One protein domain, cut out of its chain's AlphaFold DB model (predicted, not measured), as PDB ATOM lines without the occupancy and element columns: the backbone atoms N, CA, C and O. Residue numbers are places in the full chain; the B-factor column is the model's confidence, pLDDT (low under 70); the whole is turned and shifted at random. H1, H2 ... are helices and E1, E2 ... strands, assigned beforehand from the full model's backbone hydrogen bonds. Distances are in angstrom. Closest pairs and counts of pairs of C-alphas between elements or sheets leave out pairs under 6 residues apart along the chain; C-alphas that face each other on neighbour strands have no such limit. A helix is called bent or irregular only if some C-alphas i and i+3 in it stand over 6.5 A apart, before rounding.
ATOM      1  N   PHE A  43      65.524 105.322 121.461       76.31
ATOM      2  CA  PHE A  43      65.230 105.114 120.051       76.31
ATOM      3  C   PHE A  43      66.017 103.926 119.521       76.31
ATOM      4  O   PHE A  43      67.235 103.850 119.674       76.31
ATOM      5  N   GLN A  44      65.316 103.034 118.839       80.31
ATOM      6  CA  GLN A  44      65.900 102.027 117.976       80.31
ATOM      7  C   GLN A  44      65.653 102.460 116.533       80.31
ATOM      8  O   GLN A  44      64.518 102.479 116.047       80.31
ATOM      9  N   PHE A  45      66.737 102.835 115.863       83.44
ATOM     10  CA  PHE A  45      66.692 103.281 114.481       83.44
ATOM     11  C   PHE A  45      66.605 102.089 113.516       83.44
ATOM     12  O   PHE A  45      67.299 101.089 113.723       83.44
ATOM     13  N   PRO A  46      65.769 102.176 112.467       85.75
ATOM     14  CA  PRO A  46      65.830 101.254 111.341       85.75
ATOM     15  C   PRO A  46      67.059 101.571 110.479       85.75
ATOM     16  O   PRO A  46      67.808 102.511 110.761       85.75
ATOM     17  N   ALA A  47      67.234 100.827 109.386       88.81
ATOM     18  CA  ALA A  47      68.094 101.298 108.309       88.81
ATOM     19  C   ALA A  47      67.661 102.718 107.897       88.81
ATOM     20  O   ALA A  47      66.463 103.011 107.791       88.81
ATOM     21  N   LEU A  48      68.636 103.604 107.730       89.25
ATOM     22  CA  LEU A  48      68.428 104.998 107.366       89.25
ATOM     23  C   LEU A  48      69.552 105.456 106.445       89.25
ATOM     24  O   LEU A  48      70.684 104.993 106.590       89.25
ATOM     25  N   ASP A  49      69.233 106.402 105.572       90.12
ATOM     26  CA  ASP A  49      70.207 107.173 104.810       90.12
ATOM     27  C   ASP A  49      70.200 108.606 105.336       90.12
ATOM     28  O   ASP A  49      69.151 109.247 105.408       90.12
ATOM     29  N   ALA A  50      71.366 109.109 105.736       90.00
ATOM     30  CA  ALA A  50      71.518 110.474 106.220       90.00
ATOM     31  C   ALA A  50      72.641 111.176 105.460       90.00
ATOM     32  O   ALA A  50      73.782 110.716 105.446       90.00
ATOM     33  N   VAL A  51      72.306 112.308 104.849       91.25
ATOM     34  CA  VAL A  51      73.227 113.148 104.089       91.25
ATOM     35  C   VAL A  51      73.225 114.533 104.714       91.25
ATOM     36  O   VAL A  51      72.216 115.242 104.687       91.25
ATOM     37  N   LEU A  52      74.369 114.905 105.283       90.94
ATOM     38  CA  LEU A  52      74.690 116.277 105.649       90.94
ATOM     39  C   LEU A  52      75.589 116.850 104.556       90.94
ATOM     40  O   LEU A  52      76.611 116.257 104.219       90.94
ATOM     41  N   SER A  53      75.206 117.995 104.006       91.69
ATOM     42  CA  SER A  53      76.057 118.776 103.112       91.69
ATOM     43  C   SER A  53      76.263 120.153 103.716       91.69
ATOM     44  O   SER A  53      75.307 120.785 104.173       91.69
ATOM     45  N   THR A  54      77.514 120.589 103.731       90.44
ATOM     46  CA  THR A  54      77.965 121.874 104.256       90.44
ATOM     47  C   THR A  54      78.795 122.551 103.166       90.44
ATOM     48  O   THR A  54      79.653 121.931 102.541       90.44
ATOM     49  N   LEU A  55      78.514 123.823 102.899       89.75
ATOM     50  CA  LEU A  55      79.325 124.670 102.033       89.75
ATOM     51  C   LEU A  55      79.920 125.774 102.901       89.75
ATOM     52  O   LEU A  55      79.204 126.660 103.374       89.75
ATOM     53  N   GLN A  56      81.226 125.672 103.141       86.38
ATOM     54  CA  GLN A  56      81.995 126.606 103.960       86.38
ATOM     55  C   GLN A  56      83.018 127.313 103.065       86.38
ATOM     56  O   GLN A  56      84.118 126.813 102.842       86.38
ATOM     57  N   GLU A  57      82.648 128.467 102.514       81.31
ATOM     58  CA  GLU A  57      83.565 129.253 101.689       81.31
ATOM     59  C   GLU A  57      84.499 130.083 102.574       81.31
ATOM     60  O   GLU A  57      84.049 130.931 103.345       81.31
ATOM     61  N   GLN A  58      85.810 129.865 102.439       70.50
ATOM     62  CA  GLN A  58      86.830 130.673 103.106       70.50
ATOM     63  C   GLN A  58      87.633 131.457 102.068       70.50
ATOM     64  O   GLN A  58      88.173 130.890 101.116       70.50
ATOM     65  N   ARG A  59      87.729 132.778 102.250       67.31
ATOM     66  CA  ARG A  59      88.568 133.634 101.401       67.31
ATOM     67  C   ARG A  59      90.042 133.496 101.787       67.31
ATOM     68  O   ARG A  59      90.372 133.250 102.944       67.31
ATOM     69  N   ILE A  60      90.921 133.661 100.798       64.56
ATOM     70  CA  ILE A  60      92.384 133.580 100.966       64.56
ATOM     71  C   ILE A  60      92.923 134.797 101.738       64.56
ATOM     72  O   ILE A  60      93.919 134.683 102.448       64.56
ATOM     73  N   GLU A  61      92.245 135.942 101.637       62.59
ATOM     74  CA  GLU A  61      92.630 137.204 102.269       62.59
ATOM     75  C   GLU A  61      91.576 137.615 103.305       62.59
ATOM     76  O   GLU A  61      90.370 137.548 103.050       62.59
ATOM     77  N   ALA A  62      92.042 137.993 104.495       58.19
ATOM     78  CA  ALA A  62      91.202 138.477 105.582       58.19
ATOM     79  C   ALA A  62      91.075 140.001 105.472       58.19
ATOM     80  O   ALA A  62      91.910 140.727 106.001       58.19
ATOM     81  N   ASP A  63      90.054 140.475 104.760       60.84
ATOM     82  CA  ASP A  63      89.677 141.892 104.767       60.84
ATOM     83  C   ASP A  63      88.745 142.176 105.954       60.84
ATOM     84  O   ASP A  63      87.726 141.503 106.132       60.84
ATOM     85  N   GLU A  64      89.085 143.183 106.763       61.28
ATOM     86  CA  GLU A  64      88.396 143.515 108.022       61.28
ATOM     87  C   GLU A  64      86.978 144.106 107.838       61.28
ATOM     88  O   GLU A  64      86.218 144.176 108.802       61.28
ATOM     89  N   GLU A  65      86.577 144.490 106.618       64.94
ATOM     90  CA  GLU A  65      85.295 145.173 106.338       64.94
ATOM     91  C   GLU A  65      84.177 144.264 105.778       64.94
ATOM     92  O   GLU A  65      83.112 144.744 105.377       64.94
ATOM     93  N   LEU A  66      84.385 142.947 105.716       63.69
ATOM     94  CA  LEU A  66      83.466 142.037 105.022       63.69
ATOM     95  C   LEU A  66      82.295 141.527 105.887       63.69
ATOM     96  O   LEU A  66      82.406 141.419 107.111       63.69
ATOM     97  N   PRO A  67      81.148 141.187 105.255       70.62
ATOM     98  CA  PRO A  67      79.980 140.664 105.954       70.62
ATOM     99  C   PRO A  67      80.276 139.333 106.654       70.62
ATOM    100  O   PRO A  67      81.129 138.555 106.226       70.62
ATOM    101  N   MET A  68      79.516 139.067 107.721       76.88
ATOM    102  CA  MET A  68      79.591 137.835 108.509       76.88
ATOM    103  C   MET A  68      79.546 136.594 107.595       76.88
ATOM    104  O   MET A  68      78.587 136.472 106.831       76.88
ATOM    105  N   PRO A  69      80.536 135.684 107.664       83.69
ATOM    106  CA  PRO A  69      80.623 134.550 106.750       83.69
ATOM    107  C   PRO A  69      79.419 133.630 106.893       83.69
ATOM    108  O   PRO A  69      78.959 133.369 108.004       83.69
ATOM    109  N   GLU A  70      78.915 133.131 105.772       88.00
ATOM    110  CA  GLU A  70      77.712 132.308 105.722       88.00
ATOM    111  C   GLU A  70      78.082 130.857 105.424       88.00
ATOM    112  O   GLU A  70      78.869 130.580 104.523       88.00
ATOM    113  N   ILE A  71      77.506 129.934 106.189       87.31
ATOM    114  CA  ILE A  71      77.599 128.497 105.954       87.31
ATOM    115  C   ILE A  71      76.236 128.021 105.499       87.31
ATOM    116  O   ILE A  71      75.267 128.067 106.262       87.31
ATOM    117  N   TYR A  72      76.184 127.519 104.276       91.06
ATOM    118  CA  TYR A  72      74.989 126.894 103.735       91.06
ATOM    119  C   TYR A  72      75.008 125.413 104.088       91.06
ATOM    120  O   TYR A  72      76.020 124.730 103.919       91.06
ATOM    121  N   SER A  73      73.902 124.917 104.635       91.00
ATOM    122  CA  SER A  73      73.780 123.523 105.033       91.00
ATOM    123  C   SER A  73      72.459 122.919 104.581       91.00
ATOM    124  O   SER A  73      71.389 123.521 104.710       91.00
ATOM    125  N   SER A  74      72.527 121.684 104.096       91.56
ATOM    126  CA  SER A  74      71.362 120.850 103.848       91.56
ATOM    127  C   SER A  74      71.469 119.546 104.614       91.56
ATOM    128  O   SER A  74      72.518 118.900 104.601       91.56
ATOM    129  N   PHE A  75      70.362 119.132 105.217       90.06
ATOM    130  CA  PHE A  75      70.255 117.851 105.886       90.06
ATOM    131  C   PHE A  75      69.058 117.065 105.355       90.06
ATOM    132  O   PHE A  75      67.912 117.529 105.379       90.06
ATOM    133  N   ILE A  76      69.346 115.869 104.853       90.62
ATOM    134  CA  ILE A  76      68.366 114.925 104.325       90.62
ATOM    135  C   ILE A  76      68.527 113.632 105.113       90.62
ATOM    136  O   ILE A  76      69.625 113.087 105.181       90.62
ATOM    137  N   CYS A  77      67.445 113.157 105.719       89.62
ATOM    138  CA  CYS A  77      67.447 111.908 106.468       89.62
ATOM    139  C   CYS A  77      66.208 111.088 106.109       89.62
ATOM    140  O   CYS A  77      65.078 111.481 106.414       89.62
ATOM    141  N   GLU A  78      66.432 109.936 105.487       90.00
ATOM    142  CA  GLU A  78      65.405 109.013 105.019       90.00
ATOM    143  C   GLU A  78      65.431 107.740 105.864       90.00
ATOM    144  O   GLU A  78      66.440 107.041 105.939       90.00
ATOM    145  N   PHE A  79      64.317 107.436 106.528       87.94
ATOM    146  CA  PHE A  79      64.167 106.211 107.310       87.94
ATOM    147  C   PHE A  79      63.475 105.144 106.460       87.94
ATOM    148  O   PHE A  79      62.379 105.375 105.946       87.94
ATOM    149  N   HIS A  80      64.085 103.962 106.346       88.44
ATOM    150  CA  HIS A  80      63.539 102.848 105.555       88.44
ATOM    151  C   HIS A  80      62.367 102.138 106.255       88.44
ATOM    152  O   HIS A  80      61.577 101.453 105.609       88.44
ATOM    153  N   ASP A  81      62.224 102.314 107.571       87.31
ATOM    154  CA  ASP A  81      61.061 101.879 108.358       87.31
ATOM    155  C   ASP A  81      60.811 102.877 109.509       87.31
ATOM    156  O   ASP A  81      61.280 104.015 109.501       87.31
ATOM    157  N   SER A  82      60.033 102.472 110.505       84.88
ATOM    158  CA  SER A  82      59.643 103.272 111.652       84.88
ATOM    159  C   SER A  82      60.761 103.279 112.696       84.88
ATOM    160  O   SER A  82      61.306 102.232 113.043       84.88
ATOM    161  N   VAL A  83      61.062 104.455 113.242       83.69
ATOM    162  CA  VAL A  83      61.881 104.613 114.444       83.69
ATOM    163  C   VAL A  83      61.101 104.037 115.613       83.69
ATOM    164  O   VAL A  83      60.015 104.522 115.951       83.69
ATOM    165  N   ASN A  84      61.643 102.983 116.216       80.75
ATOM    166  CA  ASN A  84      60.990 102.357 117.346       80.75
ATOM    167  C   ASN A  84      61.377 103.077 118.641       80.75
ATOM    168  O   ASN A  84      62.547 103.366 118.874       80.75
ATOM    169  N   VAL A  85      60.394 103.359 119.486       77.50
ATOM    170  CA  VAL A  85      60.575 104.004 120.784       77.50
ATOM    171  C   VAL A  85      60.321 102.968 121.866       77.50
ATOM    172  O   VAL A  85      59.282 102.300 121.870       77.50
ATOM    173  N   GLN A  86      61.278 102.804 122.771       71.94
ATOM    174  CA  GLN A  86      61.107 101.925 123.923       71.94
ATOM    175  C   GLN A  86      60.047 102.534 124.857       71.94
ATOM    176  O   GLN A  86      59.995 103.749 125.000       71.94
ATOM    177  N   THR A  87      59.178 101.731 125.473       61.84
ATOM    178  CA  THR A  87      58.074 102.214 126.336       61.84
ATOM    179  C   THR A  87      58.220 101.777 127.785       61.84
ATOM    180  O   THR A  87      57.227 101.490 128.454       61.84
ATOM    181  N   ASP A  88      59.439 101.686 128.315       64.38
ATOM    182  CA  ASP A  88      59.630 101.438 129.744       64.38
ATOM    183  C   ASP A  88      59.248 102.686 130.563       64.38
ATOM    184  O   ASP A  88      60.077 103.440 131.068       64.38
ATOM    185  N   PHE A  89      57.935 102.890 130.718       54.19
ATOM    186  CA  PHE A  89      57.290 104.028 131.381       54.19
ATOM    187  C   PHE A  89      57.912 104.384 132.742       54.19
ATOM    188  O   PHE A  89      58.016 105.557 133.090       54.19
ATOM    189  N   SER A  90      58.368 103.389 133.506       54.72
ATOM    190  CA  SER A  90      58.997 103.586 134.818       54.72
ATOM    191  C   SER A  90      60.341 104.327 134.764       54.72
ATOM    192  O   SER A  90      60.673 105.010 135.732       54.72
ATOM    193  N   ALA A  91      61.119 104.188 133.688       55.34
ATOM    194  CA  ALA A  91      62.446 104.794 133.567       55.34
ATOM    195  C   ALA A  91      62.417 106.150 132.838       55.34
ATOM    196  O   ALA A  91      63.302 106.980 133.046       55.34
ATOM    197  N   GLN A  92      61.392 106.381 132.009       53.75
ATOM    198  CA  GLN A  92      61.301 107.527 131.096       53.75
ATOM    199  C   GLN A  92      60.580 108.747 131.678       53.75
ATOM    200  O   GLN A  92      60.958 109.877 131.369       53.75
ATOM    201  N   VAL A  93      59.576 108.536 132.540       54.72
ATOM    202  CA  VAL A  93      58.728 109.616 133.086       54.72
ATOM    203  C   VAL A  93      59.507 110.574 133.998       54.72
ATOM    204  O   VAL A  93      59.177 111.753 134.063       54.72
ATOM    205  N   SER A  94      60.565 110.106 134.663       55.88
ATOM    206  CA  SER A  94      61.446 110.950 135.484       55.88
ATOM    207  C   SER A  94      62.651 111.500 134.717       55.88
ATOM    208  O   SER A  94      63.125 112.588 135.017       55.88
ATOM    209  N   PHE A  95      63.147 110.775 133.712       54.16
ATOM    210  CA  PHE A  95      64.428 111.083 133.079       54.16
ATOM    211  C   PHE A  95      64.338 112.122 131.960       54.16
ATOM    212  O   PHE A  95      65.167 113.028 131.899       54.16
ATOM    213  N   LEU A  96      63.356 112.001 131.063       55.09
ATOM    214  CA  LEU A  96      63.257 112.897 129.907       55.09
ATOM    215  C   LEU A  96      62.978 114.352 130.304       55.09
ATOM    216  O   LEU A  96      63.673 115.228 129.787       55.09
ATOM    217  N   PRO A  97      62.070 114.638 131.259       57.69
ATOM    218  CA  PRO A  97      61.852 116.005 131.719       57.69
ATOM    219  C   PRO A  97      63.070 116.621 132.402       57.69
ATOM    220  O   PRO A  97      63.340 117.807 132.226       57.69
ATOM    221  N   GLU A  98      63.829 115.834 133.170       55.16
ATOM    222  CA  GLU A  98      65.072 116.297 133.789       55.16
ATOM    223  C   GLU A  98      66.145 116.582 132.737       55.16
ATOM    224  O   GLU A  98      66.733 117.659 132.769       55.16
ATOM    225  N   LEU A  99      66.342 115.682 131.768       54.50
ATOM    226  CA  LEU A  99      67.316 115.851 130.688       54.50
ATOM    227  C   LEU A  99      66.991 117.077 129.823       54.50
ATOM    228  O   LEU A  99      67.868 117.899 129.560       54.50
ATOM    229  N   ILE A 100      65.730 117.234 129.415       52.38
ATOM    230  CA  ILE A 100      65.267 118.387 128.632       52.38
ATOM    231  C   ILE A 100      65.430 119.674 129.441       52.38
ATOM    232  O   ILE A 100      65.970 120.646 128.918       52.38
ATOM    233  N   ASN A 101      65.071 119.673 130.728       52.84
ATOM    234  CA  ASN A 101      65.315 120.817 131.603       52.84
ATOM    235  C   ASN A 101      66.804 121.124 131.775       52.84
ATOM    236  O   ASN A 101      67.150 122.295 131.883       52.84
ATOM    237  N   THR A 102      67.696 120.129 131.784       52.28
ATOM    238  CA  THR A 102      69.143 120.376 131.778       52.28
ATOM    239  C   THR A 102      69.546 121.114 130.506       52.28
ATOM    240  O   THR A 102      70.147 122.176 130.618       52.28
ATOM    241  N   TYR A 103      69.131 120.644 129.323       42.28
ATOM    242  CA  TYR A 103      69.418 121.318 128.045       42.28
ATOM    243  C   TYR A 103      68.771 122.709 127.921       42.28
ATOM    244  O   TYR A 103      69.337 123.599 127.285       42.28
ATOM    245  N   MET A 104      67.591 122.916 128.513       48.06
ATOM    246  CA  MET A 104      66.901 124.211 128.518       48.06
ATOM    247  C   MET A 104      67.504 125.188 129.534       48.06
ATOM    248  O   MET A 104      67.644 126.366 129.221       48.06
ATOM    249  N   LYS A 105      67.940 124.721 130.709       46.16
ATOM    250  CA  LYS A 105      68.637 125.556 131.700       46.16
ATOM    251  C   LYS A 105      69.999 126.027 131.202       46.16
ATOM    252  O   LYS A 105      70.353 127.175 131.445       46.16
ATOM    253  N   THR A 106      70.708 125.212 130.415       44.75
ATOM    254  CA  THR A 106      71.939 125.659 129.734       44.75
ATOM    255  C   THR A 106      71.680 126.794 128.733       44.75
ATOM    256  O   THR A 106      72.606 127.510 128.373       44.75
ATOM    257  N   LYS A 107      70.433 126.985 128.280       45.94
ATOM    258  CA  LYS A 107      70.045 128.088 127.389       45.94
ATOM    259  C   LYS A 107      69.688 129.390 128.118       45.94
ATOM    260  O   LYS A 107      69.719 130.435 127.472       45.94
ATOM    261  N   GLU A 108      69.320 129.346 129.401       40.34
ATOM    262  CA  GLU A 108      68.848 130.528 130.151       40.34
ATOM    263  C   GLU A 108      69.917 131.170 131.039       40.34
ATOM    264  O   GLU A 108      69.879 132.384 131.265       40.34
ATOM    265  N   GLU A 109      70.928 130.418 131.474       40.41
ATOM    266  CA  GLU A 109      72.156 131.042 131.951       40.41
ATOM    267  C   GLU A 109      72.871 131.635 130.738       40.41
ATOM    268  O   GLU A 109      73.335 130.913 129.857       40.41
ATOM    269  N   LYS A 110      72.950 132.969 130.674       38.84
ATOM    270  CA  LYS A 110      73.858 133.693 129.778       38.84
ATOM    271  C   LYS A 110      75.304 133.366 130.175       38.84
ATOM    272  O   LYS A 110      76.031 134.237 130.649       38.84
ATOM    273  N   ALA A 111      75.729 132.120 129.990       40.72
ATOM    274  CA  ALA A 111      77.119 131.828 129.741       40.72
ATOM    275  C   ALA A 111      77.485 132.720 128.559       40.72
ATOM    276  O   ALA A 111      76.885 132.631 127.485       40.72
ATOM    277  N   VAL A 112      78.371 133.683 128.797       41.03
ATOM    278  CA  VAL A 112      79.015 134.410 127.712       41.03
ATOM    279  C   VAL A 112      79.692 133.321 126.900       41.03
ATOM    280  O   VAL A 112      80.646 132.698 127.356       41.03
ATOM    281  N   ASP A 113      79.071 132.994 125.778       46.25
ATOM    282  CA  ASP A 113      79.412 131.873 124.926       46.25
ATOM    283  C   ASP A 113      80.707 132.264 124.212       46.25
ATOM    284  O   ASP A 113      80.696 132.833 123.122       46.25
ATOM    285  N   VAL A 114      81.840 132.057 124.894       46.88
ATOM    286  CA  VAL A 114      83.198 132.391 124.419       46.88
ATOM    287  C   VAL A 114      83.541 131.616 123.133       46.88
ATOM    288  O   VAL A 114      84.571 131.853 122.515       46.88
ATOM    289  N   ASN A 115      82.659 130.703 122.718       53.69
ATOM    290  CA  ASN A 115      82.767 129.851 121.549       53.69
ATOM    291  C   ASN A 115      81.531 129.958 120.634       53.69
ATOM    292  O   ASN A 115      81.136 128.982 119.995       53.69
ATOM    293  N   ARG A 116      80.880 131.129 120.577       62.38
ATOM    294  CA  ARG A 116      79.924 131.390 119.498       62.38
ATOM    295  C   ARG A 116      80.681 131.415 118.188       62.38
ATOM    296  O   ARG A 116      81.478 132.318 117.946       62.38
ATOM    297  N   ASP A 117      80.401 130.424 117.353       69.31
ATOM    298  CA  ASP A 117      80.814 130.454 115.963       69.31
ATOM    299  C   ASP A 117      80.355 131.784 115.348       69.31
ATOM    300  O   ASP A 117      79.173 132.137 115.401       69.31
ATOM    301  N   PHE A 118      81.312 132.550 114.833       76.62
ATOM    302  CA  PHE A 118      81.065 133.860 114.240       76.62
ATOM    303  C   PHE A 118      80.378 133.746 112.873       76.62
ATOM    304  O   PHE A 118      79.969 134.756 112.311       76.62
ATOM    305  N   ARG A 119      80.256 132.530 112.328       81.12
ATOM    306  CA  ARG A 119      79.629 132.249 111.037       81.12
ATOM    307  C   ARG A 119      78.107 132.168 111.167       81.12
ATOM    308  O   ARG A 119      77.558 131.637 112.134       81.12
ATOM    309  N   ARG A 120      77.398 132.662 110.150       83.88
ATOM    310  CA  ARG A 120      75.946 132.534 110.009       83.88
ATOM    311  C   ARG A 120      75.596 131.207 109.357       83.88
ATOM    312  O   ARG A 120      75.860 131.018 108.177       83.88
ATOM    313  N   TYR A 121      74.919 130.325 110.077       82.81
ATOM    314  CA  TYR A 121      74.426 129.075 109.501       82.81
ATOM    315  C   TYR A 121      73.053 129.272 108.860       82.81
ATOM    316  O   TYR A 121      72.106 129.706 109.520       82.81
ATOM    317  N   ILE A 122      72.943 128.928 107.580       86.19
ATOM    318  CA  ILE A 122      71.718 128.974 106.788       86.19
ATOM    319  C   ILE A 122      71.376 127.543 106.387       86.19
ATOM    320  O   ILE A 122      72.125 126.888 105.668       86.19
ATOM    321  N   CYS A 123      70.237 127.044 106.864       87.12
ATOM    322  CA  CYS A 123      69.737 125.743 106.440       87.12
ATOM    323  C   CYS A 123      68.859 125.916 105.199       87.12
ATOM    324  O   CYS A 123      67.764 126.467 105.293       87.12
ATOM    325  N   GLU A 124      69.340 125.454 104.047       90.38
ATOM    326  CA  GLU A 124      68.621 125.575 102.773       90.38
ATOM    327  C   GLU A 124      67.562 124.489 102.614       90.38
ATOM    328  O   GLU A 124      66.455 124.732 102.132       90.38
ATOM    329  N   ARG A 125      67.901 123.267 103.029       88.06
ATOM    330  CA  ARG A 125      67.038 122.101 102.869       88.06
ATOM    331  C   ARG A 125      67.074 121.243 104.123       88.06
ATOM    332  O   ARG A 125      68.123 120.739 104.506       88.06
ATOM    333  N   TRP A 126      65.901 121.045 104.714       85.88
ATOM    334  CA  TRP A 126      65.676 120.139 105.837       85.88
ATOM    335  C   TRP A 126      64.589 119.139 105.452       85.88
ATOM    336  O   TRP A 126      63.399 119.453 105.512       85.88
ATOM    337  N   VAL A 127      64.989 117.950 105.004       84.44
ATOM    338  CA  VAL A 127      64.049 116.894 104.601       84.44
ATOM    339  C   VAL A 127      64.171 115.746 105.575       84.44
ATOM    340  O   VAL A 127      65.101 114.947 105.484       84.44
ATOM    341  N   VAL A 128      63.227 115.677 106.513       81.88
ATOM    342  CA  VAL A 128      63.150 114.558 107.443       81.88
ATOM    343  C   VAL A 128      61.708 114.235 107.824       81.88
ATOM    344  O   VAL A 128      60.950 115.124 108.211       81.88
ATOM    345  N   ASP A 129      61.347 112.955 107.753       79.69
ATOM    346  CA  ASP A 129      60.027 112.444 108.141       79.69
ATOM    347  C   ASP A 129      60.154 111.107 108.899       79.69
ATOM    348  O   ASP A 129      59.971 110.033 108.321       79.69
ATOM    349  N   PRO A 130      60.523 111.131 110.195       80.06
ATOM    350  CA  PRO A 130      60.620 109.915 110.986       80.06
ATOM    351  C   PRO A 130      59.214 109.417 111.323       80.06
ATOM    352  O   PRO A 130      58.473 110.058 112.070       80.06
ATOM    353  N   LYS A 131      58.857 108.232 110.828       83.25
ATOM    354  CA  LYS A 131      57.668 107.510 111.302       83.25
ATOM    355  C   LYS A 131      57.993 106.865 112.639       83.25
ATOM    356  O   LYS A 131      59.025 106.216 112.755       83.25
ATOM    357  N   ILE A 132      57.125 107.011 113.634       80.56
ATOM    358  CA  ILE A 132      57.372 106.477 114.980       80.56
ATOM    359  C   ILE A 132      56.473 105.282 115.257       80.56
ATOM    360  O   ILE A 132      55.296 105.269 114.897       80.56
ATOM    361  N   ARG A 133      57.037 104.278 115.926       77.50
ATOM    362  CA  ARG A 133      56.317 103.120 116.456       77.50
ATOM    363  C   ARG A 133      56.827 102.826 117.863       77.50
ATOM    364  O   ARG A 133      57.994 103.040 118.145       77.50
ATOM    365  N   PHE A 134      55.986 102.330 118.758       75.19
ATOM    366  CA  PHE A 134      56.460 101.843 120.054       75.19
ATOM    367  C   PHE A 134      56.863 100.369 119.980       75.19
ATOM    368  O   PHE A 134      56.232  99.592 119.262       75.19
ATOM    369  N   ILE A 135      57.893  99.983 120.740       66.25
ATOM    370  CA  ILE A 135      58.275  98.577 120.941       66.25
ATOM    371  C   ILE A 135      57.287  97.958 121.939       66.25
ATOM    372  O   ILE A 135      57.582  97.793 123.118       66.25
ATOM    373  N   ASP A 136      56.083  97.655 121.465       62.50
ATOM    374  CA  ASP A 136      55.036  96.998 122.245       62.50
ATOM    375  C   ASP A 136      54.360  95.903 121.402       62.50
ATOM    376  O   ASP A 136      54.415  95.907 120.171       62.50
ATOM    377  N   ARG A 137      53.692  94.951 122.062       57.69
ATOM    378  CA  ARG A 137      52.845  93.939 121.409       57.69
ATOM    379  C   ARG A 137      51.630  94.557 120.709       57.69
ATOM    380  O   ARG A 137      51.005  93.892 119.886       57.69
ATOM    381  N   PHE A 138      51.303  95.810 121.022       57.34
ATOM    382  CA  PHE A 138      50.164  96.534 120.473       57.34
ATOM    383  C   PHE A 138      50.569  97.496 119.351       57.34
ATOM    384  O   PHE A 138      51.552  98.230 119.443       57.34
ATOM    385  N   LYS A 139      49.770  97.516 118.278       62.97
ATOM    386  CA  LYS A 139      49.886  98.508 117.203       62.97
ATOM    387  C   LYS A 139      49.158  99.781 117.631       62.97
ATOM    388  O   LYS A 139      47.932  99.797 117.695       62.97
ATOM    389  N   TRP A 140      49.917 100.828 117.936       65.50
ATOM    390  CA  TRP A 140      49.387 102.122 118.362       65.50
ATOM    391  C   TRP A 140      49.035 103.006 117.161       65.50
ATOM    392  O   TRP A 140      49.753 103.024 116.163       65.50
ATOM    393  N   ASN A 141      47.941 103.761 117.268       70.25
ATOM    394  CA  ASN A 141      47.552 104.728 116.241       70.25
ATOM    395  C   ASN A 141      48.392 106.017 116.360       70.25
ATOM    396  O   ASN A 141      48.638 106.453 117.488       70.25
ATOM    397  N   PRO A 142      48.755 106.682 115.242       70.19
ATOM    398  CA  PRO A 142      49.602 107.881 115.253       70.19
ATOM    399  C   PRO A 142      49.186 108.992 116.245       70.19
ATOM    400  O   PRO A 142      50.058 109.467 116.966       70.19
ATOM    401  N   PRO A 143      47.890 109.341 116.417       67.69
ATOM    402  CA  PRO A 143      47.490 110.384 117.373       67.69
ATOM    403  C   PRO A 143      47.801 110.044 118.839       67.69
ATOM    404  O   PRO A 143      48.083 110.926 119.645       67.69
ATOM    405  N   VAL A 144      47.763 108.755 119.189       64.19
ATOM    406  CA  VAL A 144      48.082 108.280 120.544       64.19
ATOM    407  C   VAL A 144      49.592 108.333 120.776       64.19
ATOM    408  O   VAL A 144      50.044 108.653 121.875       64.19
ATOM    409  N   ILE A 145      50.375 108.069 119.726       65.81
ATOM    410  CA  ILE A 145      51.835 108.174 119.751       65.81
ATOM    411  C   ILE A 145      52.259 109.620 119.998       65.81
ATOM    412  O   ILE A 145      53.066 109.865 120.895       65.81
ATOM    413  N   ASP A 146      51.659 110.574 119.292       69.31
ATOM    414  CA  ASP A 146      51.939 111.999 119.479       69.31
ATOM    415  C   ASP A 146      51.615 112.473 120.905       69.31
ATOM    416  O   ASP A 146      52.378 113.236 121.501       69.31
ATOM    417  N   GLU A 147      50.521 111.988 121.504       65.19
ATOM    418  CA  GLU A 147      50.168 112.332 122.885       65.19
ATOM    419  C   GLU A 147      51.184 111.784 123.900       65.19
ATOM    420  O   GLU A 147      51.545 112.482 124.853       65.19
ATOM    421  N   ILE A 148      51.669 110.556 123.696       64.62
ATOM    422  CA  ILE A 148      52.697 109.946 124.548       64.62
ATOM    423  C   ILE A 148      54.026 110.688 124.387       64.62
ATOM    424  O   ILE A 148      54.623 111.072 125.390       64.62
ATOM    425  N   LEU A 149      54.462 110.974 123.158       68.56
ATOM    426  CA  LEU A 149      55.683 111.747 122.899       68.56
ATOM    427  C   LEU A 149      55.617 113.140 123.532       68.56
ATOM    428  O   LEU A 149      56.583 113.581 124.152       68.56
ATOM    429  N   ARG A 150      54.452 113.794 123.480       68.25
ATOM    430  CA  ARG A 150      54.213 115.072 124.163       68.25
ATOM    431  C   ARG A 150      54.322 114.945 125.685       68.25
ATOM    432  O   ARG A 150      54.893 115.828 126.321       68.25
ATOM    433  N   LYS A 151      53.812 113.859 126.280       64.81
ATOM    434  CA  LYS A 151      53.976 113.567 127.721       64.81
ATOM    435  C   LYS A 151      55.437 113.289 128.090       64.81
ATOM    436  O   LYS A 151      55.863 113.662 129.177       64.81
ATOM    437  N   LEU A 152      56.205 112.714 127.167       60.12
ATOM    438  CA  LEU A 152      57.656 112.537 127.263       60.12
ATOM    439  C   LEU A 152      58.450 113.817 126.925       60.12
ATOM    440  O   LEU A 152      59.675 113.776 126.872       60.12
ATOM    441  N   GLN A 153      57.764 114.948 126.703       60.94
ATOM    442  CA  GLN A 153      58.330 116.248 126.321       60.94
ATOM    443  C   GLN A 153      59.108 116.257 124.989       60.94
ATOM    444  O   GLN A 153      59.858 117.187 124.693       60.94
ATOM    445  N   ILE A 154      58.883 115.269 124.123       64.25
ATOM    446  CA  ILE A 154      59.354 115.275 122.733       64.25
ATOM    447  C   ILE A 154      58.259 115.938 121.892       64.25
ATOM    448  O   ILE A 154      57.443 115.283 121.249       64.25
ATOM    449  N   PHE A 155      58.209 117.269 121.959       60.16
ATOM    450  CA  PHE A 155      57.135 118.067 121.355       60.16
ATOM    451  C   PHE A 155      57.172 118.080 119.825       60.16
ATOM    452  O   PHE A 155      56.129 118.172 119.185       60.16
ATOM    453  N   ASP A 156      58.366 117.967 119.244       68.69
ATOM    454  CA  ASP A 156      58.575 117.924 117.802       68.69
ATOM    455  C   ASP A 156      59.616 116.850 117.477       68.69
ATOM    456  O   ASP A 156      60.816 117.101 117.329       68.69
ATOM    457  N   HIS A 157      59.150 115.605 117.439       65.94
ATOM    458  CA  HIS A 157      59.983 114.448 117.124       65.94
ATOM    459  C   HIS A 157      60.530 114.500 115.690       65.94
ATOM    460  O   HIS A 157      61.618 113.979 115.436       65.94
ATOM    461  N   ARG A 158      59.822 115.181 114.776       68.75
ATOM    462  CA  ARG A 158      60.220 115.367 113.375       68.75
ATOM    463  C   ARG A 158      61.465 116.232 113.243       68.75
ATOM    464  O   ARG A 158      62.233 116.044 112.307       68.75
ATOM    465  N   THR A 159      61.711 117.130 114.196       68.44
ATOM    466  CA  THR A 159      62.945 117.925 114.220       68.44
ATOM    467  C   THR A 159      63.945 117.462 115.270       68.44
ATOM    468  O   THR A 159      65.145 117.557 115.033       68.44
ATOM    469  N   THR A 160      63.505 116.921 116.404       71.88
ATOM    470  CA  THR A 160      64.400 116.529 117.508       71.88
ATOM    471  C   THR A 160      65.239 115.296 117.180       71.88
ATOM    472  O   THR A 160      66.455 115.330 117.355       71.88
ATOM    473  N   ILE A 161      64.614 114.222 116.683       73.56
ATOM    474  CA  ILE A 161      65.306 112.955 116.388       73.56
ATOM    475  C   ILE A 161      66.411 113.161 115.340       73.56
ATOM    476  O   ILE A 161      67.553 112.767 115.587       73.56
ATOM    477  N   PRO A 162      66.145 113.834 114.207       77.38
ATOM    478  CA  PRO A 162      67.159 113.987 113.174       77.38
ATOM    479  C   PRO A 162      68.246 114.988 113.567       77.38
ATOM    480  O   PRO A 162      69.406 114.780 113.233       77.38
ATOM    481  N   LYS A 163      67.915 116.024 114.356       76.12
ATOM    482  CA  LYS A 163      68.920 116.920 114.956       76.12
ATOM    483  C   LYS A 163      69.844 116.187 115.922       76.12
ATOM    484  O   LYS A 163      71.014 116.541 116.009       76.12
ATOM    485  N   ALA A 164      69.340 115.201 116.666       76.06
ATOM    486  CA  ALA A 164      70.173 114.381 117.539       76.06
ATOM    487  C   ALA A 164      71.132 113.498 116.727       76.06
ATOM    488  O   ALA A 164      72.305 113.416 117.078       76.06
ATOM    489  N   LEU A 165      70.666 112.901 115.622       79.31
ATOM    490  CA  LEU A 165      71.522 112.156 114.691       79.31
ATOM    491  C   LEU A 165      72.590 113.063 114.064       79.31
ATOM    492  O   LEU A 165      73.771 112.724 114.077       79.31
ATOM    493  N   GLN A 166      72.182 114.235 113.577       79.56
ATOM    494  CA  GLN A 166      73.085 115.229 113.011       79.56
ATOM    495  C   GLN A 166      74.173 115.622 114.024       79.56
ATOM    496  O   GLN A 166      75.355 115.427 113.756       79.56
ATOM    497  N   ARG A 167      73.789 116.080 115.222       75.88
ATOM    498  CA  ARG A 167      74.736 116.531 116.258       75.88
ATOM    499  C   ARG A 167      75.583 115.418 116.858       75.88
ATOM    500  O   ARG A 167      76.705 115.660 117.287       75.88
ATOM    501  N   GLY A 168      75.023 114.216 116.957       73.19
ATOM    502  CA  GLY A 168      75.685 113.074 117.577       73.19
ATOM    503  C   GLY A 168      76.692 112.382 116.665       73.19
ATOM    504  O   GLY A 168      77.621 111.759 117.174       73.19
ATOM    505  N   LEU A 169      76.513 112.476 115.343       79.25
ATOM    506  CA  LEU A 169      77.315 111.735 114.369       79.25
ATOM    507  C   LEU A 169      77.886 112.622 113.262       79.25
ATOM    508  O   LEU A 169      79.095 112.630 113.054       79.25
ATOM    509  N   LEU A 170      77.034 113.363 112.555       82.81
ATOM    510  CA  LEU A 170      77.428 114.044 111.320       82.81
ATOM    511  C   LEU A 170      78.236 115.319 111.570       82.81
ATOM    512  O   LEU A 170      79.212 115.538 110.862       82.81
ATOM    513  N   ASP A 171      77.907 116.104 112.598       80.06
ATOM    514  CA  ASP A 171      78.689 117.292 112.969       80.06
ATOM    515  C   ASP A 171      80.140 116.911 113.383       80.06
ATOM    516  O   ASP A 171      81.086 117.528 112.888       80.06
ATOM    517  N   PRO A 172      80.384 115.863 114.207       79.62
ATOM    518  CA  PRO A 172      81.736 115.338 114.427       79.62
ATOM    519  C   PRO A 172      82.454 114.865 113.154       79.62
ATOM    520  O   PRO A 172      83.664 115.064 113.029       79.62
ATOM    521  N   CYS A 173      81.737 114.233 112.218       81.56
ATOM    522  CA  CYS A 173      82.311 113.808 110.939       81.56
ATOM    523  C   CYS A 173      82.722 115.004 110.067       81.56
ATOM    524  O   CYS A 173      83.806 114.971 109.489       81.56
ATOM    525  N   ASP A 174      81.907 116.058 110.009       83.38
ATOM    526  CA  ASP A 174      82.208 117.305 109.290       83.38
ATOM    527  C   ASP A 174      83.475 117.974 109.847       83.38
ATOM    528  O   ASP A 174      84.408 118.282 109.105       83.38
ATOM    529  N   ALA A 175      83.583 118.076 111.176       80.12
ATOM    530  CA  ALA A 175      84.780 118.602 111.834       80.12
ATOM    531  C   ALA A 175      86.040 117.770 111.528       80.12
ATOM    532  O   ALA A 175      87.131 118.313 111.339       80.12
ATOM    533  N   PHE A 176      85.901 116.444 111.462       81.94
ATOM    534  CA  PHE A 176      86.999 115.554 111.093       81.94
ATOM    535  C   PHE A 176      87.434 115.738 109.631       81.94
ATOM    536  O   PHE A 176      88.636 115.787 109.359       81.94
ATOM    537  N   LEU A 177      86.485 115.890 108.701       84.81
ATOM    538  CA  LEU A 177      86.776 116.175 107.292       84.81
ATOM    539  C   LEU A 177      87.520 117.504 107.125       84.81
ATOM    540  O   LEU A 177      88.551 117.532 106.453       84.81
ATOM    541  N   ALA A 178      87.088 118.563 107.813       82.06
ATOM    542  CA  ALA A 178      87.771 119.859 107.794       82.06
ATOM    543  C   ALA A 178      89.241 119.751 108.248       82.06
ATOM    544  O   ALA A 178      90.142 120.366 107.672       82.06
ATOM    545  N   GLN A 179      89.513 118.914 109.253       82.75
ATOM    546  CA  GLN A 179      90.876 118.672 109.718       82.75
ATOM    547  C   GLN A 179      91.730 117.939 108.669       82.75
ATOM    548  O   GLN A 179      92.912 118.255 108.508       82.75
ATOM    549  N   ILE A 180      91.151 116.979 107.940       85.62
ATOM    550  CA  ILE A 180      91.828 116.294 106.828       85.62
ATOM    551  C   ILE A 180      92.171 117.289 105.716       85.62
ATOM    552  O   ILE A 180      93.311 117.303 105.244       85.62
ATOM    553  N   GLU A 181      91.222 118.136 105.319       86.56
ATOM    554  CA  GLU A 181      91.437 119.162 104.293       86.56
ATOM    555  C   GLU A 181      92.571 120.116 104.678       86.56
ATOM    556  O   GLU A 181      93.474 120.369 103.874       86.56
ATOM    557  N   LEU A 182      92.602 120.562 105.938       84.00
ATOM    558  CA  LEU A 182      93.686 121.391 106.459       84.00
ATOM    559  C   LEU A 182      95.052 120.697 106.331       84.00
ATOM    560  O   LEU A 182      96.024 121.317 105.890       84.00
ATOM    561  N   PHE A 183      95.145 119.408 106.674       85.88
ATOM    562  CA  PHE A 183      96.390 118.651 106.523       85.88
ATOM    563  C   PHE A 183      96.827 118.526 105.058       85.88
ATOM    564  O   PHE A 183      98.016 118.685 104.763       85.88
ATOM    565  N   ILE A 184      95.891 118.292 104.136       88.69
ATOM    566  CA  ILE A 184      96.175 118.239 102.694       88.69
ATOM    567  C   ILE A 184      96.732 119.584 102.211       88.69
ATOM    568  O   ILE A 184      97.773 119.616 101.546       88.69
ATOM    569  N   LEU A 185      96.108 120.700 102.602       85.44
ATOM    570  CA  LEU A 185      96.572 122.049 102.261       85.44
ATOM    571  C   LEU A 185      97.972 122.340 102.819       85.44
ATOM    572  O   LEU A 185      98.818 122.896 102.113       85.44
ATOM    573  N   MET A 186      98.262 121.921 104.054       83.81
ATOM    574  CA  MET A 186      99.598 122.065 104.647       83.81
ATOM    575  C   MET A 186     100.666 121.287 103.865       83.81
ATOM    576  O   MET A 186     101.763 121.807 103.632       83.81
ATOM    577  N   ILE A 187     100.359 120.062 103.427       89.69
ATOM    578  CA  ILE A 187     101.265 119.245 102.604       89.69
ATOM    579  C   ILE A 187     101.502 119.915 101.245       89.69
ATOM    580  O   ILE A 187     102.657 120.065 100.834       89.69
ATOM    581  N   ALA A 188     100.438 120.370 100.580       87.56
ATOM    582  CA  ALA A 188     100.527 121.060  99.295       87.56
ATOM    583  C   ALA A 188     101.355 122.354  99.394       87.56
ATOM    584  O   ALA A 188     102.266 122.574  98.592       87.56
ATOM    585  N   SER A 189     101.123 123.168 100.430       82.06
ATOM    586  CA  SER A 189     101.891 124.392 100.703       82.06
ATOM    587  C   SER A 189     103.381 124.101 100.935       82.06
ATOM    588  O   SER A 189     104.252 124.794 100.404       82.06
ATOM    589  N   LYS A 190     103.704 123.033 101.677       79.12
ATOM    590  CA  LYS A 190     105.092 122.609 101.915       79.12
ATOM    591  C   LYS A 190     105.779 122.108 100.641       79.12
ATOM    592  O   LYS A 190     106.971 122.356 100.468       79.12
ATOM    593  N   SER A 191     105.047 121.419  99.765       72.00
ATOM    594  CA  SER A 191     105.556 120.976  98.463       72.00
ATOM    595  C   SER A 191     105.838 122.163  97.543       72.00
ATOM    596  O   SER A 191     106.925 122.237  96.982       72.00
ATOM    597  N   SER A 192     104.919 123.132  97.472       68.38
ATOM    598  CA  SER A 192     105.081 124.360  96.678       68.38
ATOM    599  C   SER A 192     106.344 125.144  97.069       68.38
ATOM    600  O   SER A 192     107.134 125.536  96.213       68.38
ATOM    601  N   LYS A 193     106.629 125.261  98.375       59.69
ATOM    602  CA  LYS A 193     107.859 125.905  98.877       59.69
ATOM    603  C   LYS A 193     109.148 125.134  98.556       59.69
ATOM    604  O   LYS A 193     110.217 125.732  98.556       59.69
ATOM    605  N   LYS A 194     109.075 123.820  98.309       57.38
ATOM    606  CA  LYS A 194     110.235 122.983  97.949       57.38
ATOM    607  C   LYS A 194     110.591 123.043  96.463       57.38
ATOM    608  O   LYS A 194     111.730 122.752  96.129       57.38
ATOM    609  N   THR A 195     109.649 123.394  95.591       52.94
ATOM    610  CA  THR A 195     109.858 123.465  94.131       52.94
ATOM    611  C   THR A 195     110.441 124.809  93.675       52.94
ATOM    612  O   THR A 195     110.713 124.983  92.495       52.94
ATOM    613  N   LEU A 196     110.634 125.760  94.596       48.84
ATOM    614  CA  LEU A 196     111.118 127.115  94.308       48.84
ATOM    615  C   LEU A 196     112.630 127.311  94.566       48.84
ATOM    616  O   LEU A 196     113.070 128.447  94.722       48.84
TER     617      LEU A 196
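AT A GLANCE: This is residues 43 to 196 of the 197 residues of the protein "FSA_C domain-containing protein" of Onchocerca flexuosa (UniProt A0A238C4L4). A twisted sheet of three strands, E1, E2 and E4, is crossed on one face by H3a, the first arm of a long bent helix, whose second arm H3b sticks out with residues 179 to 194. H2 packs on E5 of the small pair E3 and E5, and H1 and the link after it make a loose arch leading to E4. The 154 printed residues have three named helices and five named strands, ordered E1 E2 E3 H1 E4 E5 H2 H3, class mixed; the larger sheet, E1 E2 E4, is mixed and E3 E5 parallel. The whole is loose, radius of gyration of the C-alphas 21.1 A, spanning 73 by 38 by 26 A.

HOW THE PARTS SIT: E1, residues 48 to 56, and E2, residues 70 to 79, form an antiparallel hairpin, N 51 and O 76 being 2.8 A apart. E4, residues 120 to 128, is parallel to E2, with N 73 and O 122 2.8 A apart. H3, residues 157 to 194, assigned as one helix by its hydrogen bonds, is bent, C-alphas 168 and 171 being 6.9 A apart. Its arm H3a, residues 157 to 168, is on the sheet, two layers, at a height over the sheet of 9.9 A, across the strands; its closest C-alpha to E4 is Arg 158, 6.7 A from that of Val 128. H3b, residues 171 to 194, only grazes the sheet. E3, residues 83 to 85, is parallel to E5, residues 132 to 134, with N 85 and O 133 2.8 A apart. The closest C-alphas of E5 and H2, residues 142 to 151, are Ile 132 and Ile 145, 7.5 A. H1, residues 89 to 108, is not on the larger sheet and only just irregular, C-alphas 91 and 94 being 6.52 A apart. Every O i to N i+4 pair is within hydrogen-bond range in H2 and H3b, 11 of 16 in H1, 7 of 8 in H3a.

IN THESE COORDINATES: E1, 25.7 A long, begins at C-alpha 48 (68.428, 104.998, 107.366); E2 measures 29.4 A, H1 28.9 A. H3b, 35.4 A, ends at C-alpha 194 (110.235, 122.983, 97.949).

THE WHOLE: The printed part has no cut, and its long links are E1 to E2 and H1 to E4. Mean pLDDT of the printed part is 72.0, with residues 59 to 66, 87 to 117, 135 to 140, 143 to 159 and 192 to 196 under 70.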